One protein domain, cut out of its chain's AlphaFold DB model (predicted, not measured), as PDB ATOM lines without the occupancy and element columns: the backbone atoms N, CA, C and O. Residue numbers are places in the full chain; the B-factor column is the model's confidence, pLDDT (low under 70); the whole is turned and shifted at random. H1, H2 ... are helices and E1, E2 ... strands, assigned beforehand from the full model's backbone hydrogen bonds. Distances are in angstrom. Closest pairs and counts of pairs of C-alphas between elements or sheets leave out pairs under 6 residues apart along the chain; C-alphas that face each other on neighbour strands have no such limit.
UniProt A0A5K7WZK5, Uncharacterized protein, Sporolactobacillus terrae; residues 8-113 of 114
ATOM      1  N   ILE A   8      36.578  31.240 -40.161       61.91
ATOM      2  CA  ILE A   8      35.843  30.595 -39.067       61.91
ATOM      3  C   ILE A   8      34.562  31.359 -38.652       61.91
ATOM      4  O   ILE A   8      33.543  30.696 -38.451       61.91
ATOM      5  N   PRO A   9      34.522  32.709 -38.550       62.19
ATOM      6  CA  PRO A   9      33.341  33.386 -38.005       62.19
ATOM      7  C   PRO A   9      32.114  33.304 -38.922       62.19
ATOM      8  O   PRO A   9      30.993  33.251 -38.425       62.19
ATOM      9  N   PHE A  10      32.301  33.226 -40.245       69.88
ATOM     10  CA  PHE A  10      31.185  33.128 -41.190       69.88
ATOM     11  C   PHE A  10      30.464  31.774 -41.102       69.88
ATOM     12  O   PHE A  10      29.238  31.723 -41.066       69.88
ATOM     13  N   VAL A  11      31.222  30.678 -40.991       72.69
ATOM     14  CA  VAL A  11      30.660  29.327 -40.835       72.69
ATOM     15  C   VAL A  11      29.934  29.193 -39.495       72.69
ATOM     16  O   VAL A  11      28.836  28.643 -39.442       72.69
ATOM     17  N   PHE A  12      30.495  29.751 -38.418       76.19
ATOM     18  CA  PHE A  12      29.825  29.788 -37.115       76.19
ATOM     19  C   PHE A  12      28.520  30.587 -37.150       76.19
ATOM     20  O   PHE A  12      27.515  30.137 -36.604       76.19
ATOM     21  N   PHE A  13      28.509  31.737 -37.824       79.12
ATOM     22  CA  PHE A  13      27.318  32.575 -37.943       79.12
ATOM     23  C   PHE A  13      26.212  31.906 -38.772       79.12
ATOM     24  O   PHE A  13      25.055  31.881 -38.356       79.12
ATOM     25  N   ALA A  14      26.568  31.287 -39.902       81.81
ATOM     26  CA  ALA A  14      25.625  30.539 -40.730       81.81
ATOM     27  C   ALA A  14      25.024  29.337 -39.980       81.81
ATOM     28  O   ALA A  14      23.809  29.132 -40.014       81.81
ATOM     29  N   ASN A  15      25.848  28.591 -39.237       83.69
ATOM     30  CA  ASN A  15      25.384  27.472 -38.416       83.69
ATOM     31  C   ASN A  15      24.473  27.932 -37.268       83.69
ATOM     32  O   ASN A  15      23.470  27.277 -36.987       83.69
ATOM     33  N   ALA A  16      24.776  29.066 -36.629       87.19
ATOM     34  CA  ALA A  16      23.935  29.626 -35.573       87.19
ATOM     35  C   ALA A  16      22.553  30.032 -36.104       87.19
ATOM     36  O   ALA A  16      21.537  29.687 -35.503       87.19
ATOM     37  N   ILE A  17      22.498  30.696 -37.264       90.06
ATOM     38  CA  ILE A  17      21.232  31.066 -37.910       90.06
ATOM     39  C   ILE A  17      20.437  29.820 -38.308       90.06
ATOM     40  O   ILE A  17      19.246  29.741 -38.013       90.06
ATOM     41  N   PHE A  18      21.084  28.826 -38.924       91.44
ATOM     42  CA  PHE A  18      20.422  27.577 -39.295       91.44
ATOM     43  C   PHE A  18      19.853  26.851 -38.069       91.44
ATOM     44  O   PHE A  18      18.709  26.404 -38.092       91.44
ATOM     45  N   SER A  19      20.610  26.802 -36.970       91.25
ATOM     46  CA  SER A  19      20.159  26.186 -35.722       91.25
ATOM     47  C   SER A  19      18.990  26.940 -35.083       91.25
ATOM     48  O   SER A  19      18.088  26.302 -34.549       91.25
ATOM     49  N   LEU A  20      18.970  28.275 -35.143       93.00
ATOM     50  CA  LEU A  20      17.863  29.088 -34.625       93.00
ATOM     51  C   LEU A  20      16.588  28.904 -35.453       93.00
ATOM     52  O   LEU A  20      15.509  28.739 -34.887       93.00
ATOM     53  N   ILE A  21      16.712  28.874 -36.781       91.81
ATOM     54  CA  ILE A  21      15.588  28.603 -37.687       91.81
ATOM     55  C   ILE A  21      15.058  27.186 -37.459       91.81
ATOM     56  O   ILE A  21      13.848  26.998 -37.353       91.81
ATOM     57  N   ALA A  22      15.945  26.197 -37.328       92.94
ATOM     58  CA  ALA A  22      15.559  24.820 -37.042       92.94
ATOM     59  C   ALA A  22      14.836  24.707 -35.694       92.94
ATOM     60  O   ALA A  22      13.788  24.071 -35.622       92.94
ATOM     61  N   LEU A  23      15.342  25.362 -34.644       93.56
ATOM     62  CA  LEU A  23      14.705  25.375 -33.327       93.56
ATOM     63  C   LEU A  23      13.307  26.003 -33.389       93.56
ATOM     64  O   LEU A  23      12.351  25.454 -32.843       93.56
ATOM     65  N   TRP A  24      13.182  27.133 -34.090       93.19
ATOM     66  CA  TRP A  24      11.906  27.815 -34.277       93.19
ATOM     67  C   TRP A  24      10.907  26.937 -35.037       93.19
ATOM     68  O   TRP A  24       9.757  26.803 -34.624       93.19
ATOM     69  N   PHE A  25      11.360  26.265 -36.095       94.25
ATOM     70  CA  PHE A  25      10.534  25.354 -36.881       94.25
ATOM     71  C   PHE A  25      10.095  24.120 -36.080       94.25
ATOM     72  O   PHE A  25       8.928  23.734 -36.132       94.25
ATOM     73  N   TYR A  26      10.992  23.539 -35.278       92.44
ATOM     74  CA  TYR A  26      10.657  22.442 -34.367       92.44
ATOM     75  C   TYR A  26       9.602  22.855 -33.342       92.44
ATOM     76  O   TYR A  26       8.630  22.130 -33.134       92.44
ATOM     77  N   HIS A  27       9.763  24.030 -32.727       89.62
ATOM     78  CA  HIS A  27       8.794  24.543 -31.763       89.62
ATOM     79  C   HIS A  27       7.433  24.809 -32.421       89.62
ATOM     80  O   HIS A  27       6.393  24.479 -31.854       89.62
ATOM     81  N   TYR A  28       7.436  25.341 -33.644       89.19
ATOM     82  CA  TYR A  28       6.224  25.600 -34.414       89.19
ATOM     83  C   TYR A  28       5.467  24.311 -34.774       89.19
ATOM     84  O   TYR A  28       4.256  24.229 -34.568       89.19
ATOM     85  N   ILE A  29       6.169  23.273 -35.240       88.31
ATOM     86  CA  ILE A  29       5.556  21.963 -35.509       88.31
ATOM     87  C   ILE A  29       4.999  21.352 -34.224       88.31
ATOM     88  O   ILE A  29       3.866  20.870 -34.224       88.31
ATOM     89  N   LEU A  30       5.763  21.390 -33.130       85.94
ATOM     90  CA  LEU A  30       5.325  20.839 -31.849       85.94
ATOM     91  C   LEU A  30       4.047  21.529 -31.354       85.94
ATOM     92  O   LEU A  30       3.114  20.857 -30.920       85.94
ATOM     93  N   PHE A  31       3.978  22.855 -31.490       85.06
ATOM     94  CA  PHE A  31       2.793  23.637 -31.155       85.06
ATOM     95  C   PHE A  31       1.573  23.232 -31.995       85.06
ATOM     96  O   PHE A  31       0.498  23.001 -31.442       85.06
ATOM     97  N   ILE A  32       1.732  23.080 -33.317       82.44
ATOM     98  CA  ILE A  32       0.645  22.647 -34.210       82.44
ATOM     99  C   ILE A  32       0.138  21.258 -33.827       82.44
ATOM    100  O   ILE A  32      -1.072  21.056 -33.732       82.44
ATOM    101  N   VAL A  33       1.040  20.300 -33.607       80.88
ATOM    102  CA  VAL A  33       0.667  18.917 -33.273       80.88
ATOM    103  C   VAL A  33      -0.092  18.863 -31.947       80.88
ATOM    104  O   VAL A  33      -1.124  18.200 -31.870       80.88
ATOM    105  N   ALA A  34       0.370  19.603 -30.936       75.88
ATOM    106  CA  ALA A  34      -0.296  19.671 -29.639       75.88
ATOM    107  C   ALA A  34      -1.689  20.314 -29.738       75.88
ATOM    108  O   ALA A  34      -2.656  19.787 -29.190       75.88
ATOM    109  N   PHE A  35      -1.816  21.419 -30.477       74.25
ATOM    110  CA  PHE A  35      -3.078  22.152 -30.586       74.25
ATOM    111  C   PHE A  35      -4.128  21.407 -31.426       74.25
ATOM    112  O   PHE A  35      -5.295  21.326 -31.048       74.25
ATOM    113  N   PHE A  36      -3.723  20.800 -32.545       75.31
ATOM    114  CA  PHE A  36      -4.646  20.051 -33.405       75.31
ATOM    115  C   PHE A  36      -5.091  18.708 -32.817       75.31
ATOM    116  O   PHE A  36      -6.068  18.147 -33.312       75.31
ATOM    117  N   GLY A  37      -4.421  18.178 -31.789       74.44
ATOM    118  CA  GLY A  37      -4.817  16.924 -31.139       74.44
ATOM    119  C   GLY A  37      -6.245  16.976 -30.580       74.44
ATOM    120  O   GLY A  37      -7.084  16.160 -30.960       74.44
ATOM    121  N   GLY A  38      -6.547  17.982 -29.752       74.69
ATOM    122  CA  GLY A  38      -7.875  18.147 -29.144       74.69
ATOM    123  C   GLY A  38      -8.969  18.513 -30.153       74.69
ATOM    124  O   GLY A  38     -10.088  18.010 -30.081       74.69
ATOM    125  N   GLU A  39      -8.645  19.327 -31.160       80.00
ATOM    126  CA  GLU A  39      -9.605  19.685 -32.213       80.00
ATOM    127  C   GLU A  39      -9.965  18.483 -33.105       80.00
ATOM    128  O   GLU A  39     -11.129  18.304 -33.467       80.00
ATOM    129  N   ARG A  40      -9.008  17.588 -33.395       82.56
ATOM    130  CA  ARG A  40      -9.290  16.326 -34.107       82.56
ATOM    131  C   ARG A  40     -10.265  15.438 -33.338       82.56
ATOM    132  O   ARG A  40     -11.119  14.810 -33.956       82.56
ATOM    133  N   GLN A  41     -10.170  15.411 -32.011       79.94
ATOM    134  CA  GLN A  41     -11.072  14.641 -31.155       79.94
ATOM    135  C   GLN A  41     -12.521  15.148 -31.260       79.94
ATOM    136  O   GLN A  41     -13.439  14.349 -31.452       79.94
ATOM    137  N   LYS A  42     -12.726  16.473 -31.248       81.75
ATOM    138  CA  LYS A  42     -14.052  17.092 -31.434       81.75
ATOM    139  C   LYS A  42     -14.647  16.789 -32.808       81.75
ATOM    140  O   LYS A  42     -15.828  16.464 -32.900       81.75
ATOM    141  N   VAL A  43     -13.841  16.853 -33.871       84.94
ATOM    142  CA  VAL A  43     -14.296  16.517 -35.232       84.94
ATOM    143  C   VAL A  43     -14.698  15.042 -35.333       84.94
ATOM    144  O   VAL A  43     -15.725  14.732 -35.935       84.94
ATOM    145  N   SER A  44     -13.944  14.134 -34.710       83.06
ATOM    146  CA  SER A  44     -14.301  12.711 -34.645       83.06
ATOM    147  C   SER A  44     -15.613  12.472 -33.895       83.06
ATOM    148  O   SER A  44     -16.449  11.705 -34.371       83.06
ATOM    149  N   LEU A  45     -15.837  13.163 -32.771       83.00
ATOM    150  CA  LEU A  45     -17.108  13.111 -32.037       83.00
ATOM    151  C   LEU A  45     -18.273  13.665 -32.867       83.00
ATOM    152  O   LEU A  45     -19.334  13.052 -32.914       83.00
ATOM    153  N   ALA A  46     -18.081  14.783 -33.572       85.75
ATOM    154  CA  ALA A  46     -19.104  15.329 -34.463       85.75
ATOM    155  C   ALA A  46     -19.451  14.352 -35.597       85.75
ATOM    156  O   ALA A  46     -20.621  14.180 -35.930       85.75
ATOM    157  N   ARG A  47     -18.448  13.664 -36.159       85.81
ATOM    158  CA  ARG A  47     -18.659  12.636 -37.184       85.81
ATOM    159  C   ARG A  47     -19.470  11.454 -36.655       85.81
ATOM    160  O   ARG A  47     -20.362  10.988 -37.353       85.81
ATOM    161  N   LEU A  48     -19.194  11.021 -35.427       84.81
ATOM    162  CA  LEU A  48     -19.923   9.941 -34.760       84.81
ATOM    163  C   LEU A  48     -21.418  10.258 -34.574       84.81
ATOM    164  O   LEU A  48     -22.248   9.361 -34.641       84.81
ATOM    165  N   LEU A  49     -21.767  11.531 -34.359       81.75
ATOM    166  CA  LEU A  49     -23.163  11.964 -34.240       81.75
ATOM    167  C   LEU A  49     -23.912  11.963 -35.580       81.75
ATOM    168  O   LEU A  49     -25.129  11.805 -35.595       81.75
ATOM    169  N   VAL A  50     -23.204  12.178 -36.693       86.00
ATOM    170  CA  VAL A  50     -23.793  12.190 -38.043       86.00
ATOM    171  C   VAL A  50     -23.953  10.773 -38.587       86.00
ATOM    172  O   VAL A  50     -24.959  10.465 -39.221       86.00
ATOM    173  N   GLU A  51     -22.963   9.919 -38.345       83.75
ATOM    174  CA  GLU A  51     -22.938   8.530 -38.788       83.75
ATOM    175  C   GLU A  51     -22.651   7.635 -37.571       83.75
ATOM    176  O   GLU A  51     -21.485   7.462 -37.194       83.75
ATOM    177  N   PRO A  52     -23.701   7.105 -36.911       78.56
ATOM    178  CA  PRO A  52     -23.531   6.301 -35.711       78.56
ATOM    179  C   PRO A  52     -22.778   5.007 -36.032       78.56
ATOM    180  O   PRO A  52     -23.064   4.313 -37.008       78.56
ATOM    181  N   ALA A  53     -21.807   4.668 -35.186       80.69
ATOM    182  CA  ALA A  53     -21.047   3.428 -35.280       80.69
ATOM    183  C   ALA A  53     -21.585   2.388 -34.287       80.69
ATOM    184  O   ALA A  53     -21.933   2.722 -33.157       80.69
ATOM    185  N   GLY A  54     -21.581   1.107 -34.664       83.38
ATOM    186  CA  GLY A  54     -21.982   0.026 -33.752       83.38
ATOM    187  C   GLY A  54     -21.077  -0.108 -32.516       83.38
ATOM    188  O   GLY A  54     -21.538  -0.534 -31.461       83.38
ATOM    189  N   LEU A  55     -19.807   0.300 -32.626       85.12
ATOM    190  CA  LEU A  55     -18.835   0.323 -31.534       85.12
ATOM    191  C   LEU A  55     -18.022   1.618 -31.576       85.12
ATOM    192  O   LEU A  55     -17.469   1.977 -32.616       85.12
ATOM    193  N   VAL A  56     -17.897   2.268 -30.423       86.56
ATOM    194  CA  VAL A  56     -17.114   3.492 -30.241       86.56
ATOM    195  C   VAL A  56     -16.074   3.264 -29.157       86.56
ATOM    196  O   VAL A  56     -16.406   2.792 -28.074       86.56
ATOM    197  N   ILE A  57     -14.823   3.624 -29.435       87.56
ATOM    198  CA  ILE A  57     -13.732   3.591 -28.457       87.56
ATOM    199  C   ILE A  57     -13.207   5.016 -28.301       87.56
ATOM    200  O   ILE A  57     -12.790   5.636 -29.279       87.56
ATOM    201  N   LEU A  58     -13.251   5.535 -27.078       86.50
ATOM    202  CA  LEU A  58     -12.831   6.886 -26.725       86.50
ATOM    203  C   LEU A  58     -11.718   6.807 -25.683       86.50
ATOM    204  O   LEU A  58     -11.963   6.409 -24.545       86.50
ATOM    205  N   ASP A  59     -10.511   7.210 -26.070       86.12
ATOM    206  CA  ASP A  59      -9.379   7.363 -25.156       86.12
ATOM    207  C   ASP A  59      -9.268   8.828 -24.731       86.12
ATOM    208  O   ASP A  59      -9.080   9.708 -25.576       86.12
ATOM    209  N   GLU A  60      -9.532   9.103 -23.451       83.31
ATOM    210  CA  GLU A  60      -9.651  10.453 -22.884       83.31
ATOM    211  C   GLU A  60     -10.529  11.397 -23.733       83.31
ATOM    212  O   GLU A  60     -10.270  12.599 -23.847       83.31
ATOM    213  N   GLY A  61     -11.592  10.833 -24.328       76.81
ATOM    214  CA  GLY A  61     -12.484  11.424 -25.343       76.81
ATOM    215  C   GLY A  61     -13.000  12.834 -25.047       76.81
ATOM    216  O   GLY A  61     -13.259  13.620 -25.958       76.81
ATOM    217  N   PHE A  62     -13.169  13.128 -23.762       84.50
ATOM    218  CA  PHE A  62     -13.865  14.304 -23.259       84.50
ATOM    219  C   PHE A  62     -12.985  15.203 -22.387       84.50
ATOM    220  O   PHE A  62     -13.488  16.176 -21.834       84.50
ATOM    221  N   SER A  63     -11.684  14.922 -22.255       80.62
ATOM    222  CA  SER A  63     -10.784  15.645 -21.336       80.62
ATOM    223  C   SER A  63     -10.743  17.160 -21.581       80.62
ATOM    224  O   SER A  63     -10.617  17.940 -20.639       80.62
ATOM    225  N   SER A  64     -10.922  17.581 -22.838       81.06
ATOM    226  CA  SER A  64     -10.973  18.986 -23.262       81.06
ATOM    227  C   SER A  64     -12.381  19.604 -23.265       81.06
ATOM    228  O   SER A  64     -12.537  20.778 -23.608       81.06
ATOM    229  N   ILE A  65     -13.405  18.828 -22.899       84.00
ATOM    230  CA  ILE A  65     -14.822  19.203 -22.916       84.00
ATOM    231  C   ILE A  65     -15.320  19.356 -21.470       84.00
ATOM    232  O   ILE A  65     -14.947  18.601 -20.561       84.00
ATOM    233  N   ASP A  66     -16.159  20.366 -21.234       88.19
ATOM    234  CA  ASP A  66     -16.783  20.575 -19.931       88.19
ATOM    235  C   ASP A  66     -17.754  19.434 -19.584       88.19
ATOM    236  O   ASP A  66     -18.268  18.724 -20.453       88.19
ATOM    237  N   LEU A  67     -18.000  19.234 -18.289       87.19
ATOM    238  CA  LEU A  67     -18.818  18.117 -17.807       87.19
ATOM    239  C   LEU A  67     -20.254  18.165 -18.349       87.19
ATOM    240  O   LEU A  67     -20.788  17.131 -18.741       87.19
ATOM    241  N   THR A  68     -20.855  19.353 -18.425       89.06
ATOM    242  CA  THR A  68     -22.236  19.541 -18.896       89.06
ATOM    243  C   THR A  68     -22.372  19.145 -20.365       89.06
ATOM    244  O   THR A  68     -23.250  18.367 -20.734       89.06
ATOM    245  N   THR A  69     -21.460  19.628 -21.211       87.94
ATOM    246  CA  THR A  69     -21.417  19.274 -22.633       87.94
ATOM    247  C   THR A  69     -21.120  17.790 -22.824       87.94
ATOM    248  O   THR A  69     -21.738  17.151 -23.672       87.94
ATOM    249  N   THR A  70     -20.240  17.211 -22.004       88.50
ATOM    250  CA  THR A  70     -19.940  15.771 -22.029       88.50
ATOM    251  C   THR A  70     -21.187  14.934 -21.743       88.50
ATOM    252  O   THR A  70     -21.498  14.020 -22.504       88.50
ATOM    253  N   GLN A  71     -21.951  15.276 -20.701       87.88
ATOM    254  CA  GLN A  71     -23.198  14.583 -20.365       87.88
ATOM    255  C   GLN A  71     -24.242  14.697 -21.482       87.88
ATOM    256  O   GLN A  71     -24.891  13.705 -21.819       87.88
ATOM    257  N   ASN A  72     -24.369  15.871 -22.107       88.62
ATOM    258  CA  ASN A  72     -25.268  16.067 -23.247       88.62
ATOM    259  C   ASN A  72     -24.850  15.219 -24.461       88.62
ATOM    260  O   ASN A  72     -25.694  14.585 -25.097       88.62
ATOM    261  N   LEU A  73     -23.550  15.171 -24.769       87.19
ATOM    262  CA  LEU A  73     -23.011  14.347 -25.852       87.19
ATOM    263  C   LEU A  73     -23.249  12.862 -25.593       87.19
ATOM    264  O   LEU A  73     -23.802  12.191 -26.457       87.19
ATOM    265  N   LEU A  74     -22.907  12.363 -24.404       86.12
ATOM    266  CA  LEU A  74     -23.164  10.974 -24.025       86.12
ATOM    267  C   LEU A  74     -24.654  10.644 -24.126       86.12
ATOM    268  O   LEU A  74     -25.005   9.654 -24.753       86.12
ATOM    269  N   THR A  75     -25.536  11.511 -23.623       86.75
ATOM    270  CA  THR A  75     -26.993  11.331 -23.750       86.75
ATOM    271  C   THR A  75     -27.417  11.199 -25.213       86.75
ATOM    272  O   THR A  75     -28.206  10.327 -25.558       86.75
ATOM    273  N   THR A  76     -26.861  12.033 -26.093       86.31
ATOM    274  CA  THR A  76     -27.148  11.983 -27.533       86.31
ATOM    275  C   THR A  76     -26.636  10.687 -28.165       86.31
ATOM    276  O   THR A  76     -27.343  10.079 -28.963       86.31
ATOM    277  N   LEU A  77     -25.441  10.233 -27.776       82.44
ATOM    278  CA  LEU A  77     -24.853   8.983 -28.256       82.44
ATOM    279  C   LEU A  77     -25.664   7.765 -27.798       82.44
ATOM    280  O   LEU A  77     -25.980   6.915 -28.622       82.44
ATOM    281  N   PHE A  78     -26.071   7.702 -26.530       79.50
ATOM    282  CA  PHE A  78     -26.884   6.601 -25.998       79.50
ATOM    283  C   PHE A  78     -28.321   6.583 -26.539       79.50
ATOM    284  O   PHE A  78     -28.937   5.524 -26.581       79.50
ATOM    285  N   ASN A  79     -28.850   7.729 -26.975       82.50
ATOM    286  CA  ASN A  79     -30.148   7.809 -27.649       82.50
ATOM    287  C   ASN A  79     -30.078   7.481 -29.153       82.50
ATOM    288  O   ASN A  79     -31.116   7.427 -29.811       82.50
ATOM    289  N   SER A  80     -28.879   7.317 -29.712       78.00
ATOM    290  CA  SER A  80     -28.672   6.960 -31.119       78.00
ATOM    291  C   SER A  80     -28.589   5.439 -31.310       78.00
ATOM    292  O   SER A  80     -28.613   4.681 -30.346       78.00
ATOM    293  N   GLU A  81     -28.437   4.970 -32.552       75.56
ATOM    294  CA  GLU A  81     -28.232   3.540 -32.854       75.56
ATOM    295  C   GLU A  81     -26.858   2.991 -32.404       75.56
ATOM    296  O   GLU A  81     -26.504   1.852 -32.718       75.56
ATOM    297  N   ILE A  82     -26.062   3.777 -31.674       69.81
ATOM    298  CA  ILE A  82     -24.777   3.343 -31.123       69.81
ATOM    299  C   ILE A  82     -25.014   2.280 -30.048       69.81
ATOM    300  O   ILE A  82     -25.614   2.540 -29.008       69.81
ATOM    301  N   GLN A  83     -24.496   1.076 -30.290       68.38
ATOM    302  CA  GLN A  83     -24.758  -0.085 -29.435       68.38
ATOM    303  C   GLN A  83     -23.760  -0.234 -28.287       68.38
ATOM    304  O   GLN A  83     -24.086  -0.832 -27.263       68.38
ATOM    305  N   THR A  84     -22.521   0.246 -28.432       84.44
ATOM    306  CA  THR A  84     -21.492   0.070 -27.395       84.44
ATOM    307  C   THR A  84     -20.463   1.194 -27.422       84.44
ATOM    308  O   THR A  84     -19.878   1.492 -28.463       84.44
ATOM    309  N   VAL A  85     -20.197   1.781 -26.251       86.31
ATOM    310  CA  VAL A  85     -19.156   2.794 -26.045       86.31
ATOM    311  C   VAL A  85     -18.164   2.286 -25.002       86.31
ATOM    312  O   VAL A  85     -18.539   1.990 -23.871       86.31
ATOM    313  N   ILE A  86     -16.891   2.203 -25.379       88.38
ATOM    314  CA  ILE A  86     -15.767   1.962 -24.475       88.38
ATOM    315  C   ILE A  86     -15.093   3.309 -24.238       88.38
ATOM    316  O   ILE A  86     -14.540   3.899 -25.164       88.38
ATOM    317  N   LEU A  87     -15.148   3.795 -23.002       87.50
ATOM    318  CA  LEU A  87     -14.576   5.078 -22.609       87.50
ATOM    319  C   LEU A  87     -13.464   4.861 -21.583       87.50
ATOM    320  O   LEU A  87     -13.702   4.305 -20.514       87.50
ATOM    321  N   VAL A  88     -12.268   5.356 -21.895       88.19
ATOM    322  CA  VAL A  88     -11.182   5.531 -20.929       88.19
ATOM    323  C   VAL A  88     -11.256   6.969 -20.430       88.19
ATOM    324  O   VAL A  88     -11.109   7.914 -21.204       88.19
ATOM    325  N   SER A  89     -11.543   7.146 -19.143       84.69
ATOM    326  CA  SER A  89     -11.672   8.468 -18.532       84.69
ATOM    327  C   SER A  89     -11.195   8.449 -17.086       84.69
ATOM    328  O   SER A  89     -11.381   7.476 -16.356       84.69
ATOM    329  N   HIS A  90     -10.618   9.568 -16.660       85.75
ATOM    330  CA  HIS A  90     -10.280   9.835 -15.264       85.75
ATOM    331  C   HIS A  90     -11.435  10.492 -14.486       85.75
ATOM    332  O   HIS A  90     -11.304  10.740 -13.287       85.75
ATOM    333  N   ARG A  91     -12.567  10.792 -15.146       84.69
ATOM    334  CA  ARG A  91     -13.716  11.512 -14.573       84.69
ATOM    335  C   ARG A  91     -14.974  10.622 -14.553       84.69
ATOM    336  O   ARG A  91     -15.826  10.755 -15.424       84.69
ATOM    337  N   PRO A  92     -15.165   9.763 -13.533       80.06
ATOM    338  CA  PRO A  92     -16.323   8.859 -13.466       80.06
ATOM    339  C   PRO A  92     -17.683   9.585 -13.401       80.06
ATOM    340  O   PRO A  92     -18.696   9.029 -13.810       80.06
ATOM    341  N   ILE A  93     -17.700  10.846 -12.955       85.06
ATOM    342  CA  ILE A  93     -18.880  11.732 -12.949       85.06
ATOM    343  C   ILE A  93     -19.507  11.929 -14.346       85.06
ATOM    344  O   ILE A  93     -20.691  12.237 -14.463       85.06
ATOM    345  N   GLU A  94     -18.733  11.734 -15.421       84.62
ATOM    346  CA  GLU A  94     -19.227  11.812 -16.802       84.62
ATOM    347  C   GLU A  94     -20.291  10.752 -17.097       84.62
ATOM    348  O   GLU A  94     -21.238  11.020 -17.837       84.62
ATOM    349  N   VAL A  95     -20.143   9.562 -16.505       84.19
ATOM    350  CA  VAL A  95     -20.957   8.379 -16.813       84.19
ATOM    351  C   VAL A  95     -21.941   8.005 -15.707       84.19
ATOM    352  O   VAL A  95     -22.710   7.070 -15.882       84.19
ATOM    353  N   GLU A  96     -21.980   8.747 -14.595       83.88
ATOM    354  CA  GLU A  96     -22.790   8.423 -13.405       83.88
ATOM    355  C   GLU A  96     -24.287   8.204 -13.703       83.88
ATOM    356  O   GLU A  96     -24.971   7.471 -12.989       83.88
ATOM    357  N   ASN A  97     -24.800   8.821 -14.771       81.69
ATOM    358  CA  ASN A  97     -26.202   8.717 -15.165       81.69
ATOM    359  C   ASN A  97     -26.527   7.606 -16.166       81.69
ATOM    360  O   ASN A  97     -27.693   7.457 -16.527       81.69
ATOM    361  N   PHE A  98     -25.533   6.834 -16.590       81.38
ATOM    362  CA  PHE A  98     -25.678   5.789 -17.595       81.38
ATOM    363  C   PHE A  98     -25.444   4.411 -16.978       81.38
ATOM    364  O   PHE A  98     -24.879   4.290 -15.893       81.38
ATOM    365  N   ASN A  99     -25.856   3.361 -17.683       81.69
ATOM    366  CA  ASN A  99     -25.490   1.999 -17.312       81.69
ATOM    367  C   ASN A  99     -24.083   1.740 -17.851       81.69
ATOM    368  O   ASN A  99     -23.862   1.792 -19.063       81.69
ATOM    369  N   PHE A 100     -23.124   1.497 -16.959       82.06
ATOM    370  CA  PHE A 100     -21.732   1.280 -17.342       82.06
ATOM    371  C   PHE A 100     -21.065   0.203 -16.489       82.06
ATOM    372  O   PHE A 100     -21.362   0.008 -15.309       82.06
ATOM    373  N   ILE A 101     -20.099  -0.473 -17.103       82.19
ATOM    374  CA  ILE A 101     -19.183  -1.375 -16.412       82.19
ATOM    375  C   ILE A 101     -17.879  -0.612 -16.209       82.19
ATOM    376  O   ILE A 101     -17.235  -0.201 -17.172       82.19
ATOM    377  N   HIS A 102     -17.488  -0.418 -14.953       82.94
ATOM    378  CA  HIS A 102     -16.231   0.224 -14.609       82.94
ATOM    379  C   HIS A 102     -15.134  -0.827 -14.440       82.94
ATOM    380  O   HIS A 102     -15.206  -1.702 -13.570       82.94
ATOM    381  N   ILE A 103     -14.087  -0.717 -15.254       81.75
ATOM    382  CA  ILE A 103     -12.932  -1.611 -15.222       81.75
ATOM    383  C   ILE A 103     -11.719  -0.794 -14.778       81.75
ATOM    384  O   ILE A 103     -11.251   0.075 -15.507       81.75
ATOM    385  N   ASP A 104     -11.206  -1.079 -13.580       80.50
ATOM    386  CA  ASP A 104      -9.951  -0.504 -13.083       80.50
ATOM    387  C   ASP A 104      -8.801  -1.471 -13.414       80.50
ATOM    388  O   ASP A 104      -8.771  -2.607 -12.930       80.50
ATOM    389  N   LEU A 105      -7.871  -1.046 -14.275       72.31
ATOM    390  CA  LEU A 105      -6.737  -1.865 -14.707       72.31
ATOM    391  C   LEU A 105      -5.805  -2.133 -13.514       72.31
ATOM    392  O   LEU A 105      -5.019  -1.284 -13.107       72.31
ATOM    393  N   GLY A 106      -5.898  -3.342 -12.954       69.38
ATOM    394  CA  GLY A 106      -5.135  -3.765 -11.773       69.38
ATOM    395  C   GLY A 106      -5.951  -3.849 -10.479       69.38
ATOM    396  O   GLY A 106      -5.411  -4.269  -9.455       69.38
ATOM    397  N   LYS A 107      -7.247  -3.517 -10.509       64.38
ATOM    398  CA  LYS A 107      -8.194  -3.786  -9.415       64.38
ATOM    399  C   LYS A 107      -9.416  -4.564  -9.925       64.38
ATOM    400  O   LYS A 107      -9.415  -5.118 -11.018       64.38
ATOM    401  N   ARG A 108     -10.437  -4.703  -9.075       63.62
ATOM    402  CA  ARG A 108     -11.678  -5.428  -9.390       63.62
ATOM    403  C   ARG A 108     -12.532  -4.671 -10.413       63.62
ATOM    404  O   ARG A 108     -12.556  -3.444 -10.418       63.62
ATOM    405  N   VAL A 109     -13.269  -5.434 -11.219       75.69
ATOM    406  CA  VAL A 109     -14.360  -4.934 -12.066       75.69
ATOM    407  C   VAL A 109     -15.557  -4.612 -11.176       75.69
ATOM    408  O   VAL A 109     -15.925  -5.429 -10.329       75.69
ATOM    409  N   THR A 110     -16.155  -3.441 -11.379       71.44
ATOM    410  CA  THR A 110     -17.361  -3.008 -10.667       71.44
ATOM    411  C   THR A 110     -18.430  -2.670 -11.697       71.44
ATOM    412  O   THR A 110     -18.199  -1.872 -12.601       71.44
ATOM    413  N   GLU A 111     -19.599  -3.284 -11.576       74.12
ATOM    414  CA  GLU A 111     -20.749  -3.007 -12.434       74.12
ATOM    415  C   GLU A 111     -21.678  -2.017 -11.732       74.12
ATOM    416  O   GLU A 111     -21.991  -2.193 -10.553       74.12
ATOM    417  N   ASN A 112     -22.097  -0.972 -12.446       66.25
ATOM    418  CA  ASN A 112     -23.125  -0.052 -11.981       66.25
ATOM    419  C   ASN A 112     -24.293  -0.091 -12.973       66.25
ATOM    420  O   ASN A 112     -24.248   0.526 -14.039       66.25
ATOM    421  N   GLY A 113     -25.309  -0.881 -12.634       58.72
ATOM    422  CA  GLY A 113     -26.570  -0.944 -13.363       58.72
ATOM    423  C   GLY A 113     -27.640  -0.165 -12.609       58.72
ATOM    424  O   GLY A 113     -27.910  -0.475 -11.448       58.72
TER     425      GLY A 113
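Overview. This is residues 8 to 113 of the 114 residues of an uncharacterized protein of Sporolactobacillus terrae (UniProt A0A5K7WZK5). A small head, made of the parallel strand pair E1 and E2, helix H2 and the hairpin E3 and E4, sits at one end of a long helical arm, H1, whose residues 8 to 37 stick out. The 106 printed residues, class mixed, run H1, E1, H2, E2, E3, E4, extended, with radius of gyration of the C-alphas 21.7 A and spans of 74 by 36 by 24 A.

Along the chain. E1 is residues 55 to 59, E2 84 to 88, E3 100 to 103, E4 109 to 112. H2, 67 to 78, measures 16.3 A; H1, 8 to 50, 62.4 A, from C-alpha 8 at (35.843, 30.595, -39.067). E4 ends at C-alpha 112 (-23.125, -0.052, -11.981).

Arrangement. E1 and E2 are parallel at 8 degrees, N 58 to O 86 being 2.8 A. E1, H2, E2 form a strand-helix-strand unit, two parallel strands joined through a helix, with a right-handed crossover. H1, with a kink of 29 degrees near residue 38, is close to but not clearly touching H2, the closest C-alphas, Leu 49 and Leu 77, 6.9 A apart. E3 and E4 form an antiparallel hairpin at 162 degrees, N 102 to O 110 being 2.9 A. Every O i to N i+4 pair is within hydrogen-bond range in H2, 37 of 39 in H1.

Size, cuts and confidence. The C-alphas of Ile 8 and Gly 113, the two farthest apart, are 74.5 A apart. The printed part has no cut; the link E2 to E3 is long. pLDDT is under 70 at residues 8 to 10, 82 to 83, 106 to 108 and 112 to 113.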